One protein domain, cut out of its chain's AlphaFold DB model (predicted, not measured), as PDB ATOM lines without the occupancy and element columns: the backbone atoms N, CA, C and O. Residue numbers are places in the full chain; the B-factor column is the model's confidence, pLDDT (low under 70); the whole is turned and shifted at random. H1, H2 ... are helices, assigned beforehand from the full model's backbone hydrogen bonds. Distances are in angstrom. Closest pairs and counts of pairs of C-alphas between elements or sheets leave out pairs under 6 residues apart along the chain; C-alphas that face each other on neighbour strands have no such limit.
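Overview. This is residues 36 to 121 of the 121 residues of an uncharacterized protein of Kriegella sp. EG-1 (UniProt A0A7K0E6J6). A flat, loose zigzag of helices: the long H4, H3 and the short H2 follow one another in a row, each neighbour running opposite ways, and H1 stands steeply to H2 at the far side of the row. H1 touches H2 near its own first residues and reaches away from the row, the chain folding back to H2 through a long link, while residues 111 to 121 stick out at the other side. The printed part has 86 residues with four named helices, H1 to H4 in chain order, no named strand, and is all helix. It is loose, with a radius of gyration of the C-alphas of 15.7 A, and spans 45 by 36 by 15 A.

Arrangement. H4, residues 100 to 120, touches H3, residues 78 to 95, with residues 100 to 107 alone; the closest C-alphas are those of Leu 93 and Leu 103, 5.5 A apart. This helical hairpin has a shallow tilt of 30 degrees. H3 and H2, residues 67 to 73, form another at 9 degrees, closest at Ile 71 and Lys 81, C-alphas 6.1 A apart. H1, residues 38 to 52, touches H2 with residues 39 to 43 alone at a steep tilt of 61 degrees; the closest C-alphas, of Asp 40 and Tyr 67, are 4.7 A apart. H4 is apart from H1 and H2. In all four helices every O i to N i+4 pair is within hydrogen-bond range.

Along the chain. H4 measures 30.6 A, H3 25.8 A, H1 21.0 A and H2 10.0 A from first to last C-alpha. C-alpha 38 is at (-5.174, 3.805, -47.512), C-alpha 120 at (18.145, -10.829, -28.380).

Size, cuts and confidence. The C-alphas farthest apart, of Gly 54 and Gln 119, are 46.6 A apart. The printed part has no cut. The link from H1 to H2 is long. Residues 119 to 121 have pLDDT under 70.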
ATOM      1  N   THR A  36      -7.881   1.559 -53.373       71.75
ATOM      2  CA  THR A  36      -6.513   2.056 -53.264       71.75
ATOM      3  C   THR A  36      -6.007   1.795 -51.854       71.75
ATOM      4  O   THR A  36      -6.792   1.708 -50.904       71.75
ATOM      5  N   ASN A  37      -4.695   1.618 -51.704       85.62
ATOM      6  CA  ASN A  37      -4.112   1.471 -50.381       85.62
ATOM      7  C   ASN A  37      -4.358   2.764 -49.586       85.62
ATOM      8  O   ASN A  37      -4.093   3.862 -50.075       85.62
ATOM      9  N   LEU A  38      -4.857   2.645 -48.351       89.12
ATOM     10  CA  LEU A  38      -5.174   3.805 -47.512       89.12
ATOM     11  C   LEU A  38      -3.953   4.715 -47.301       89.12
ATOM     12  O   LEU A  38      -4.105   5.931 -47.199       89.12
ATOM     13  N   LEU A  39      -2.749   4.143 -47.239       91.62
ATOM     14  CA  LEU A  39      -1.521   4.911 -47.052       91.62
ATOM     15  C   LEU A  39      -1.154   5.729 -48.297       91.62
ATOM     16  O   LEU A  39      -0.621   6.834 -48.170       91.62
ATOM     17  N   ASP A  40      -1.486   5.239 -49.492       91.88
ATOM     18  CA  ASP A  40      -1.305   5.996 -50.734       91.88
ATOM     19  C   ASP A  40      -2.226   7.215 -50.754       91.88
ATOM     20  O   ASP A  40      -1.790   8.333 -51.041       91.88
ATOM     21  N   ASP A  41      -3.485   7.017 -50.359       90.62
ATOM     22  CA  ASP A  41      -4.457   8.102 -50.262       90.62
ATOM     23  C   ASP A  41      -4.034   9.137 -49.212       90.62
ATOM     24  O   ASP A  41      -4.118  10.342 -49.459       90.62
ATOM     25  N   GLN A  42      -3.507   8.693 -48.067       90.50
ATOM     26  CA  GLN A  42      -2.961   9.589 -47.045       90.50
ATOM     27  C   GLN A  42      -1.762  10.386 -47.557       90.50
ATOM     28  O   GLN A  42      -1.726  11.601 -47.363       90.50
ATOM     29  N   THR A  43      -0.819   9.741 -48.245       91.69
ATOM     30  CA  THR A  43       0.341  10.407 -48.861       91.69
ATOM     31  C   THR A  43      -0.115  11.510 -49.807       91.69
ATOM     32  O   THR A  43       0.306  12.662 -49.692       91.69
ATOM     33  N   LYS A  44      -1.061  11.189 -50.691       92.25
ATOM     34  CA  LYS A  44      -1.603  12.133 -51.666       92.25
ATOM     35  C   LYS A  44      -2.327  13.307 -51.009       92.25
ATOM     36  O   LYS A  44      -2.094  14.455 -51.384       92.25
ATOM     37  N   ILE A  45      -3.204  13.037 -50.039       91.19
ATOM     38  CA  ILE A  45      -3.956  14.081 -49.329       91.19
ATOM     39  C   ILE A  45      -2.997  14.988 -48.558       91.19
ATOM     40  O   ILE A  45      -3.131  16.208 -48.627       91.19
ATOM     41  N   LEU A  46      -2.017  14.421 -47.851       89.88
ATOM     42  CA  LEU A  46      -1.026  15.205 -47.116       89.88
ATOM     43  C   LEU A  46      -0.201  16.081 -48.059       89.88
ATOM     44  O   LEU A  46      -0.067  17.272 -47.784       89.88
ATOM     45  N   GLY A  47       0.263  15.537 -49.188       91.00
ATOM     46  CA  GLY A  47       0.957  16.309 -50.218       91.00
ATOM     47  C   GLY A  47       0.137  17.525 -50.660       91.00
ATOM     48  O   GLY A  47       0.611  18.656 -50.571       91.00
ATOM     49  N   GLN A  48      -1.138  17.320 -51.000       90.50
ATOM     50  CA  GLN A  48      -2.049  18.403 -51.389       90.50
ATOM     51  C   GLN A  48      -2.282  19.436 -50.278       90.50
ATOM     52  O   GLN A  48      -2.354  20.634 -50.550       90.50
ATOM     53  N   VAL A  49      -2.418  18.989 -49.028       90.50
ATOM     54  CA  VAL A  49      -2.624  19.876 -47.875       90.50
ATOM     55  C   VAL A  49      -1.396  20.756 -47.644       90.50
ATOM     56  O   VAL A  49      -1.546  21.959 -47.434       90.50
ATOM     57  N   PHE A  50      -0.187  20.199 -47.720       90.81
ATOM     58  CA  PHE A  50       1.044  20.977 -47.577       90.81
ATOM     59  C   PHE A  50       1.248  21.967 -48.723       90.81
ATOM     60  O   PHE A  50       1.606  23.119 -48.466       90.81
ATOM     61  N   ASP A  51       0.930  21.581 -49.958       89.31
ATOM     62  CA  ASP A  51       0.962  22.500 -51.098       89.31
ATOM     63  C   ASP A  51      -0.024  23.660 -50.920       89.31
ATOM     64  O   ASP A  51       0.337  24.819 -51.130       89.31
ATOM     65  N   LEU A  52      -1.246  23.377 -50.455       90.94
ATOM     66  CA  LEU A  52      -2.251  24.402 -50.167       90.94
ATOM     67  C   LEU A  52      -1.804  25.361 -49.051       90.94
ATOM     68  O   LEU A  52      -2.135  26.545 -49.084       90.94
ATOM     69  N   MET A  53      -1.036  24.866 -48.078       90.81
ATOM     70  CA  MET A  53      -0.426  25.680 -47.020       90.81
ATOM     71  C   MET A  53       0.819  26.454 -47.483       90.81
ATOM     72  O   MET A  53       1.395  27.203 -46.695       90.81
ATOM     73  N   GLY A  54       1.216  26.318 -48.751       87.38
ATOM     74  CA  GLY A  54       2.328  27.051 -49.348       87.38
ATOM     75  C   GLY A  54       3.696  26.404 -49.147       87.38
ATOM     76  O   GLY A  54       4.696  27.095 -49.310       87.38
ATOM     77  N   ALA A  55       3.760  25.111 -48.802       87.19
ATOM     78  CA  ALA A  55       5.032  24.403 -48.648       87.19
ATOM     79  C   ALA A  55       5.800  24.308 -49.979       87.19
ATOM     80  O   ALA A  55       7.012  24.495 -50.000       87.19
ATOM     81  N   GLY A  56       5.105  24.077 -51.101       85.00
ATOM     82  CA  GLY A  56       5.719  24.027 -52.431       85.00
ATOM     83  C   GLY A  56       6.908  23.062 -52.479       85.00
ATOM     84  O   GLY A  56       6.749  21.865 -52.273       85.00
ATOM     85  N   ALA A  57       8.114  23.584 -52.720       83.31
ATOM     86  CA  ALA A  57       9.335  22.774 -52.756       83.31
ATOM     87  C   ALA A  57       9.735  22.176 -51.390       83.31
ATOM     88  O   ALA A  57      10.439  21.171 -51.358       83.31
ATOM     89  N   ASP A  58       9.263  22.758 -50.285       85.19
ATOM     90  CA  ASP A  58       9.520  22.301 -48.914       85.19
ATOM     91  C   ASP A  58       8.423  21.344 -48.405       85.19
ATOM     92  O   ASP A  58       8.274  21.134 -47.198       85.19
ATOM     93  N   ASN A  59       7.605  20.783 -49.305       87.56
ATOM     94  CA  ASN A  59       6.580  19.812 -48.937       87.56
ATOM     95  C   ASN A  59       7.236  18.589 -48.265       87.56
ATOM     96  O   ASN A  59       8.084  17.946 -48.884       87.56
ATOM     97  N   PRO A  60       6.851  18.219 -47.028       85.75
ATOM     98  CA  PRO A  60       7.460  17.092 -46.324       85.75
ATOM     99  C   PRO A  60       7.165  15.740 -46.983       85.75
ATOM    100  O   PRO A  60       7.878  14.779 -46.722       85.75
ATOM    101  N   VAL A  61       6.138  15.659 -47.833       88.81
ATOM    102  CA  VAL A  61       5.836  14.481 -48.664       88.81
ATOM    103  C   VAL A  61       6.615  14.515 -49.992       88.81
ATOM    104  O   VAL A  61       6.694  13.523 -50.717       88.81
ATOM    105  N   GLY A  62       7.249  15.647 -50.306       86.25
ATOM    106  CA  GLY A  62       7.969  15.876 -51.549       86.25
ATOM    107  C   GLY A  62       7.057  15.726 -52.764       86.25
ATOM    108  O   GLY A  62       5.904  16.148 -52.751       86.25
ATOM    109  N   ASN A  63       7.578  15.084 -53.811       85.69
ATOM    110  CA  ASN A  63       6.834  14.781 -55.039       85.69
ATOM    111  C   ASN A  63       6.226  13.367 -55.038       85.69
ATOM    112  O   ASN A  63       5.877  12.861 -56.105       85.69
ATOM    113  N   ALA A  64       6.160  12.698 -53.883       90.75
ATOM    114  CA  ALA A  64       5.659  11.333 -53.807       90.75
ATOM    115  C   ALA A  64       4.165  11.278 -54.150       90.75
ATOM    116  O   ALA A  64       3.348  12.027 -53.611       90.75
ATOM    117  N   THR A  65       3.804  10.365 -55.045       88.56
ATOM    118  CA  THR A  65       2.423  10.160 -55.502       88.56
ATOM    119  C   THR A  65       1.726   9.003 -54.794       88.56
ATOM    120  O   THR A  65       0.504   8.869 -54.892       88.56
ATOM    121  N   ASN A  66       2.495   8.186 -54.073       92.06
ATOM    122  CA  ASN A  66       2.059   7.038 -53.287       92.06
ATOM    123  C   ASN A  66       2.998   6.827 -52.086       92.06
ATOM    124  O   ASN A  66       4.070   7.433 -51.996       92.06
ATOM    125  N   TYR A  67       2.591   5.970 -51.157       93.00
ATOM    126  CA  TYR A  67       3.290   5.772 -49.892       93.00
ATOM    127  C   TYR A  67       4.668   5.129 -50.060       93.00
ATOM    128  O   TYR A  67       5.597   5.461 -49.326       93.00
ATOM    129  N   LEU A  68       4.835   4.247 -51.048       94.38
ATOM    130  CA  LEU A  68       6.125   3.605 -51.314       94.38
ATOM    131  C   LEU A  68       7.164   4.615 -51.815       94.38
ATOM    132  O   LEU A  68       8.285   4.626 -51.313       94.38
ATOM    133  N   GLU A  69       6.777   5.511 -52.726       94.25
ATOM    134  CA  GLU A  69       7.623   6.631 -53.156       94.25
ATOM    135  C   GLU A  69       7.963   7.562 -51.990       94.25
ATOM    136  O   GLU A  69       9.080   8.074 -51.903       94.25
ATOM    137  N   PHE A  70       7.016   7.782 -51.074       94.31
ATOM    138  CA  PHE A  70       7.264   8.586 -49.885       94.31
ATOM    139  C   PHE A  70       8.330   7.941 -48.990       94.31
ATOM    140  O   PHE A  70       9.305   8.610 -48.654       94.31
ATOM    141  N   ILE A  71       8.206   6.643 -48.681       94.44
ATOM    142  CA  ILE A  71       9.205   5.887 -47.903       94.44
ATOM    143  C   ILE A  71      10.591   5.952 -48.558       94.44
ATOM    144  O   ILE A  71      11.598   6.128 -47.867       94.44
ATOM    145  N   ASP A  72      10.659   5.821 -49.885       92.81
ATOM    146  CA  ASP A  72      11.924   5.843 -50.625       92.81
ATOM    147  C   ASP A  72      12.680   7.158 -50.416       92.81
ATOM    148  O   ASP A  72      13.900   7.142 -50.222       92.81
ATOM    149  N   ASN A  73      11.941   8.265 -50.357       89.88
ATOM    150  CA  ASN A  73      12.470   9.614 -50.175       89.88
ATOM    151  C   ASN A  73      12.813   9.964 -48.717       89.88
ATOM    152  O   ASN A  73      13.433  10.999 -48.475       89.88
ATOM    153  N   MET A  74      12.432   9.138 -47.738       89.62
ATOM    154  CA  MET A  74      12.755   9.391 -46.332       89.62
ATOM    155  C   MET A  74      14.242   9.147 -46.042       89.62
ATOM    156  O   MET A  74      14.827   8.153 -46.483       89.62
ATOM    157  N   ASP A  75      14.837  10.013 -45.223       92.81
ATOM    158  CA  ASP A  75      16.186   9.833 -44.676       92.81
ATOM    159  C   ASP A  75      16.132   9.003 -43.379       92.81
ATOM    160  O   ASP A  75      16.223   9.517 -42.265       92.81
ATOM    161  N   ILE A  76      15.862   7.706 -43.532       91.38
ATOM    162  CA  ILE A  76      15.774   6.711 -42.451       91.38
ATOM    163  C   ILE A  76      16.524   5.437 -42.855       91.38
ATOM    164  O   ILE A  76      16.792   5.223 -44.038       91.38
ATOM    165  N   SER A  77      16.845   4.573 -41.884       95.50
ATOM    166  CA  SER A  77      17.536   3.306 -42.153       95.50
ATOM    167  C   SER A  77      16.729   2.388 -43.078       95.50
ATOM    168  O   SER A  77      15.497   2.374 -43.038       95.50
ATOM    169  N   ASP A  78      17.424   1.569 -43.873       93.75
ATOM    170  CA  ASP A  78      16.789   0.601 -44.783       93.75
ATOM    171  C   ASP A  78      15.885  -0.393 -44.044       93.75
ATOM    172  O   ASP A  78      14.835  -0.783 -44.548       93.75
ATOM    173  N   GLU A  79      16.248  -0.754 -42.814       90.56
ATOM    174  CA  GLU A  79      15.425  -1.591 -41.942       90.56
ATOM    175  C   GLU A  79      14.088  -0.923 -41.585       90.56
ATOM    176  O   GLU A  79      13.029  -1.558 -41.627       90.56
ATOM    177  N   MET A  80      14.115   0.377 -41.282       89.38
ATOM    178  CA  MET A  80      12.900   1.139 -41.014       89.38
ATOM    179  C   MET A  80      12.063   1.279 -42.289       89.38
ATOM    180  O   MET A  80      10.852   1.073 -42.242       89.38
ATOM    181  N   LYS A  81      12.693   1.535 -43.448       93.94
ATOM    182  CA  LYS A  81      11.990   1.537 -44.744       93.94
ATOM    183  C   LYS A  81      11.303   0.200 -44.999       93.94
ATOM    184  O   LYS A  81      10.134   0.190 -45.369       93.94
ATOM    185  N   GLN A  82      11.991  -0.918 -44.763       93.50
ATOM    186  CA  GLN A  82      11.421  -2.252 -44.941       93.50
ATOM    187  C   GLN A  82      10.212  -2.478 -44.026       93.50
ATOM    188  O   GLN A  82       9.182  -2.948 -44.496       93.50
ATOM    189  N   THR A  83      10.294  -2.050 -42.765       90.94
ATOM    190  CA  THR A  83       9.167  -2.134 -41.822       90.94
ATOM    191  C   THR A  83       7.941  -1.364 -42.329       90.94
ATOM    192  O   THR A  83       6.820  -1.866 -42.261       90.94
ATOM    193  N   LEU A  84       8.134  -0.167 -42.889       92.69
ATOM    194  CA  LEU A  84       7.045   0.626 -43.471       92.69
ATOM    195  C   LEU A  84       6.476  -0.019 -44.751       92.69
ATOM    196  O   LEU A  84       5.265   0.023 -44.976       92.69
ATOM    197  N   ARG A  85       7.313  -0.673 -45.570       94.44
ATOM    198  CA  ARG A  85       6.841  -1.461 -46.723       94.44
ATOM    199  C   ARG A  85       6.020  -2.675 -46.295       94.44
ATOM    200  O   ARG A  85       4.986  -2.939 -46.901       94.44
ATOM    201  N   ASP A  86       6.441  -3.378 -45.247       91.88
ATOM    202  CA  ASP A  86       5.700  -4.521 -44.709       91.88
ATOM    203  C   ASP A  86       4.325  -4.080 -44.168       91.88
ATOM    204  O   ASP A  86       3.318  -4.749 -44.405       91.88
ATOM    205  N   GLN A  87       4.241  -2.907 -43.526       89.31
ATOM    206  CA  GLN A  87       2.961  -2.307 -43.118       89.31
ATOM    207  C   GLN A  87       2.058  -1.983 -44.314       89.31
ATOM    208  O   GLN A  87       0.859  -2.270 -44.278       89.31
ATOM    209  N   HIS A  88       2.626  -1.406 -45.377       93.25
ATOM    210  CA  HIS A  88       1.895  -1.144 -46.614       93.25
ATOM    211  C   HIS A  88       1.329  -2.437 -47.220       93.25
ATOM    212  O   HIS A  88       0.155  -2.476 -47.590       93.25
ATOM    213  N   GLU A  89       2.134  -3.501 -47.273       92.50
ATOM    214  CA  GLU A  89       1.725  -4.816 -47.773       92.50
ATOM    215  C   GLU A  89       0.591  -5.427 -46.940       92.50
ATOM    216  O   GLU A  89      -0.397  -5.889 -47.503       92.50
ATOM    217  N   ILE A  90       0.660  -5.363 -45.607       90.75
ATOM    218  CA  ILE A  90      -0.418  -5.852 -44.729       90.75
ATOM    219  C   ILE A  90      -1.745  -5.145 -45.017       90.75
ATOM    220  O   ILE A  90      -2.794  -5.790 -45.037       90.75
ATOM    221  N   ILE A  91      -1.719  -3.830 -45.240       86.94
ATOM    222  CA  ILE A  91      -2.930  -3.064 -45.562       86.94
ATOM    223  C   ILE A  91      -3.478  -3.473 -46.933       86.94
ATOM    224  O   ILE A  91      -4.689  -3.636 -47.073       86.94
ATOM    225  N   ASP A  92      -2.607  -3.692 -47.919       89.62
ATOM    226  CA  ASP A  92      -3.010  -4.143 -49.254       89.62
ATOM    227  C   ASP A  92      -3.653  -5.540 -49.208       89.62
ATOM    228  O   ASP A  92      -4.769  -5.740 -49.691       89.62
ATOM    229  N   LEU A  93      -3.009  -6.487 -48.517       89.50
ATOM    230  CA  LEU A  93      -3.539  -7.834 -48.285       89.50
ATOM    231  C   LEU A  93      -4.851  -7.810 -47.484       89.50
ATOM    232  O   LEU A  93      -5.751  -8.605 -47.745       89.50
ATOM    233  N   GLY A  94      -4.982  -6.894 -46.519       85.88
ATOM    234  CA  GLY A  94      -6.187  -6.712 -45.709       85.88
ATOM    235  C   GLY A  94      -7.389  -6.174 -46.485       85.88
ATOM    236  O   GLY A  94      -8.531  -6.469 -46.123       85.88
ATOM    237  N   ASN A  95      -7.142  -5.429 -47.562       83.25
ATOM    238  CA  ASN A  95      -8.185  -4.920 -48.448       83.25
ATOM    239  C   ASN A  95      -8.696  -5.985 -49.432       83.25
ATOM    240  O   ASN A  95      -9.818  -5.856 -49.924       83.25
ATOM    241  N   ASP A  96      -7.928  -7.049 -49.689       85.31
ATOM    242  CA  ASP A  96      -8.334  -8.142 -50.570       85.31
ATOM    243  C   ASP A  96      -8.942  -9.320 -49.776       85.31
ATOM    244  O   ASP A  96      -8.232 -10.082 -49.109       85.31
ATOM    245  N   PRO A  97     -10.265  -9.562 -49.869       82.62
ATOM    246  CA  PRO A  97     -10.912 -10.647 -49.137       82.62
ATOM    247  C   PRO A  97     -10.443 -12.044 -49.571       82.62
ATOM    248  O   PRO A  97     -10.703 -13.007 -48.841       82.62
ATOM    249  N   THR A  98      -9.781 -12.173 -50.726       90.50
ATOM    250  CA  THR A  98      -9.239 -13.438 -51.243       90.50
ATOM    251  C   THR A  98      -7.855 -13.768 -50.686       90.50
ATOM    252  O   THR A  98      -7.485 -14.939 -50.648       90.50
ATOM    253  N   LYS A  99      -7.137 -12.775 -50.147       90.12
ATOM    254  CA  LYS A  99      -5.758 -12.915 -49.648       90.12
ATOM    255  C   LYS A  99      -5.648 -13.062 -48.133       90.12
ATOM    256  O   LYS A  99      -4.588 -12.869 -47.546       90.12
ATOM    257  N   LYS A 100      -6.733 -13.458 -47.465       88.88
ATOM    258  CA  LYS A 100      -6.762 -13.622 -46.000       88.88
ATOM    259  C   LYS A 100      -5.693 -14.567 -45.460       88.88
ATOM    260  O   LYS A 100      -5.255 -14.382 -44.332       88.88
ATOM    261  N   GLU A 101      -5.328 -15.596 -46.216       91.81
ATOM    262  CA  GLU A 101      -4.308 -16.543 -45.765       91.81
ATOM    263  C   GLU A 101      -2.899 -15.952 -45.880       91.81
ATOM    264  O   GLU A 101      -2.128 -16.041 -44.931       91.81
ATOM    265  N   GLU A 102      -2.610 -15.240 -46.973       89.81
ATOM    266  CA  GLU A 102      -1.368 -14.471 -47.145       89.81
ATOM    267  C   GLU A 102      -1.221 -13.408 -46.046       89.81
ATOM    268  O   GLU A 102      -0.165 -13.293 -45.427       89.81
ATOM    269  N   LEU A 103      -2.312 -12.703 -45.721       91.62
ATOM    270  CA  LEU A 103      -2.348 -11.729 -44.630       91.62
ATOM    271  C   LEU A 103      -1.961 -12.354 -43.283       91.62
ATOM    272  O   LEU A 103      -1.173 -11.773 -42.539       91.62
ATOM    273  N   LYS A 104      -2.516 -13.527 -42.948       90.88
ATOM    274  CA  LYS A 104      -2.188 -14.214 -41.689       90.88
ATOM    275  C   LYS A 104      -0.716 -14.589 -41.632       90.88
ATOM    276  O   LYS A 104      -0.095 -14.354 -40.604       90.88
ATOM    277  N   ILE A 105      -0.182 -15.149 -42.719       93.19
ATOM    278  CA  ILE A 105       1.227 -15.547 -42.807       93.19
ATOM    279  C   ILE A 105       2.117 -14.328 -42.560       93.19
ATOM    280  O   ILE A 105       2.950 -14.362 -41.659       93.19
ATOM    281  N   LYS A 106       1.869 -13.217 -43.264       91.19
ATOM    282  CA  LYS A 106       2.659 -11.987 -43.123       91.19
ATOM    283  C   LYS A 106       2.590 -11.394 -41.707       91.19
ATOM    284  O   LYS A 106       3.608 -10.973 -41.162       91.19
ATOM    285  N   ILE A 107       1.407 -11.381 -41.083       89.81
ATOM    286  CA  ILE A 107       1.247 -10.920 -39.692       89.81
ATOM    287  C   ILE A 107       2.021 -11.823 -38.725       89.81
ATOM    288  O   ILE A 107       2.688 -11.315 -37.824       89.81
ATOM    289  N   SER A 108       1.947 -13.144 -38.901       89.88
ATOM    290  CA  SER A 108       2.699 -14.098 -38.082       89.88
ATOM    291  C   SER A 108       4.207 -13.891 -38.210       89.88
ATOM    292  O   SER A 108       4.875 -13.789 -37.189       89.88
ATOM    293  N   GLU A 109       4.731 -13.723 -39.426       89.81
ATOM    294  CA  GLU A 109       6.156 -13.443 -39.657       89.81
ATOM    295  C   GLU A 109       6.622 -12.159 -38.956       89.81
ATOM    296  O   GLU A 109       7.686 -12.139 -38.336       89.81
ATOM    297  N   MET A 110       5.820 -11.089 -39.001       86.81
ATOM    298  CA  MET A 110       6.141  -9.841 -38.299       86.81
ATOM    299  C   MET A 110       6.124  -9.991 -36.774       86.81
ATOM    300  O   MET A 110       6.973  -9.412 -36.095       86.81
ATOM    301  N   LEU A 111       5.166 -10.747 -36.231       87.50
ATOM    302  CA  LEU A 111       5.096 -11.021 -34.794       87.50
ATOM    303  C   LEU A 111       6.283 -11.867 -34.336       87.50
ATOM    304  O   LEU A 111       6.909 -11.531 -33.333       87.50
ATOM    305  N   ASP A 112       6.620 -12.916 -35.084       89.75
ATOM    306  CA  ASP A 112       7.751 -13.789 -34.777       89.75
ATOM    307  C   ASP A 112       9.067 -13.011 -34.821       89.75
ATOM    308  O   ASP A 112       9.871 -13.116 -33.894       89.75
ATOM    309  N   LYS A 113       9.252 -12.150 -35.831       85.62
ATOM    310  CA  LYS A 113      10.411 -11.254 -35.912       85.62
ATOM    311  C   LYS A 113      10.497 -10.334 -34.689       85.62
ATOM    312  O   LYS A 113      11.532 -10.299 -34.032       85.62
ATOM    313  N   GLY A 114       9.403  -9.663 -34.325       82.69
ATOM    314  CA  GLY A 114       9.376  -8.776 -33.157       82.69
ATOM    315  C   GLY A 114       9.643  -9.498 -31.829       82.69
ATOM    316  O   GLY A 114      10.287  -8.941 -30.943       82.69
ATOM    317  N   VAL A 115       9.186 -10.747 -31.687       83.12
ATOM    318  CA  VAL A 115       9.480 -11.583 -30.512       83.12
ATOM    319  C   VAL A 115      10.948 -12.009 -30.482       83.12
ATOM    320  O   VAL A 115      11.543 -12.013 -29.406       83.12
ATOM    321  N   MET A 116      11.536 -12.362 -31.627       78.50
ATOM    322  CA  MET A 116      12.956 -12.717 -31.718       78.50
ATOM    323  C   MET A 116      13.858 -11.529 -31.391       78.50
ATOM    324  O   MET A 116      14.772 -11.678 -30.583       78.50
ATOM    325  N   ASP A 117      13.572 -10.354 -31.950       79.12
ATOM    326  CA  ASP A 117      14.345  -9.137 -31.691       79.12
ATOM    327  C   ASP A 117      14.292  -8.767 -30.194       79.12
ATOM    328  O   ASP A 117      15.324  -8.490 -29.588       79.12
ATOM    329  N   ALA A 118      13.121  -8.898 -29.554       74.00
ATOM    330  CA  ALA A 118      12.942  -8.656 -28.118       74.00
ATOM    331  C   ALA A 118      13.609  -9.696 -27.193       74.00
ATOM    332  O   ALA A 118      13.724  -9.457 -25.994       74.00
ATOM    333  N   GLN A 119      13.992 -10.870 -27.707       66.38
ATOM    334  CA  GLN A 119      14.722 -11.895 -26.944       66.38
ATOM    335  C   GLN A 119      16.245 -11.776 -27.088       66.38
ATOM    336  O   GLN A 119      16.974 -12.411 -26.324       66.38
ATOM    337  N   ILE A 120      16.719 -11.027 -28.087       60.53
ATOM    338  CA  ILE A 120      18.145 -10.829 -28.380       60.53
ATOM    339  C   ILE A 120      18.689  -9.561 -27.686       60.53
ATOM    340  O   ILE A 120      19.902  -9.460 -27.488       60.53
ATOM    341  N   GLU A 121      17.810  -8.638 -27.281       50.03
ATOM    342  CA  GLU A 121      18.104  -7.442 -26.466       50.03
ATOM    343  C   GLU A 121      18.133  -7.736 -24.950       50.03
ATOM    344  O   GLU A 121      19.041  -7.205 -24.266       50.03
TER     345      GLU A 121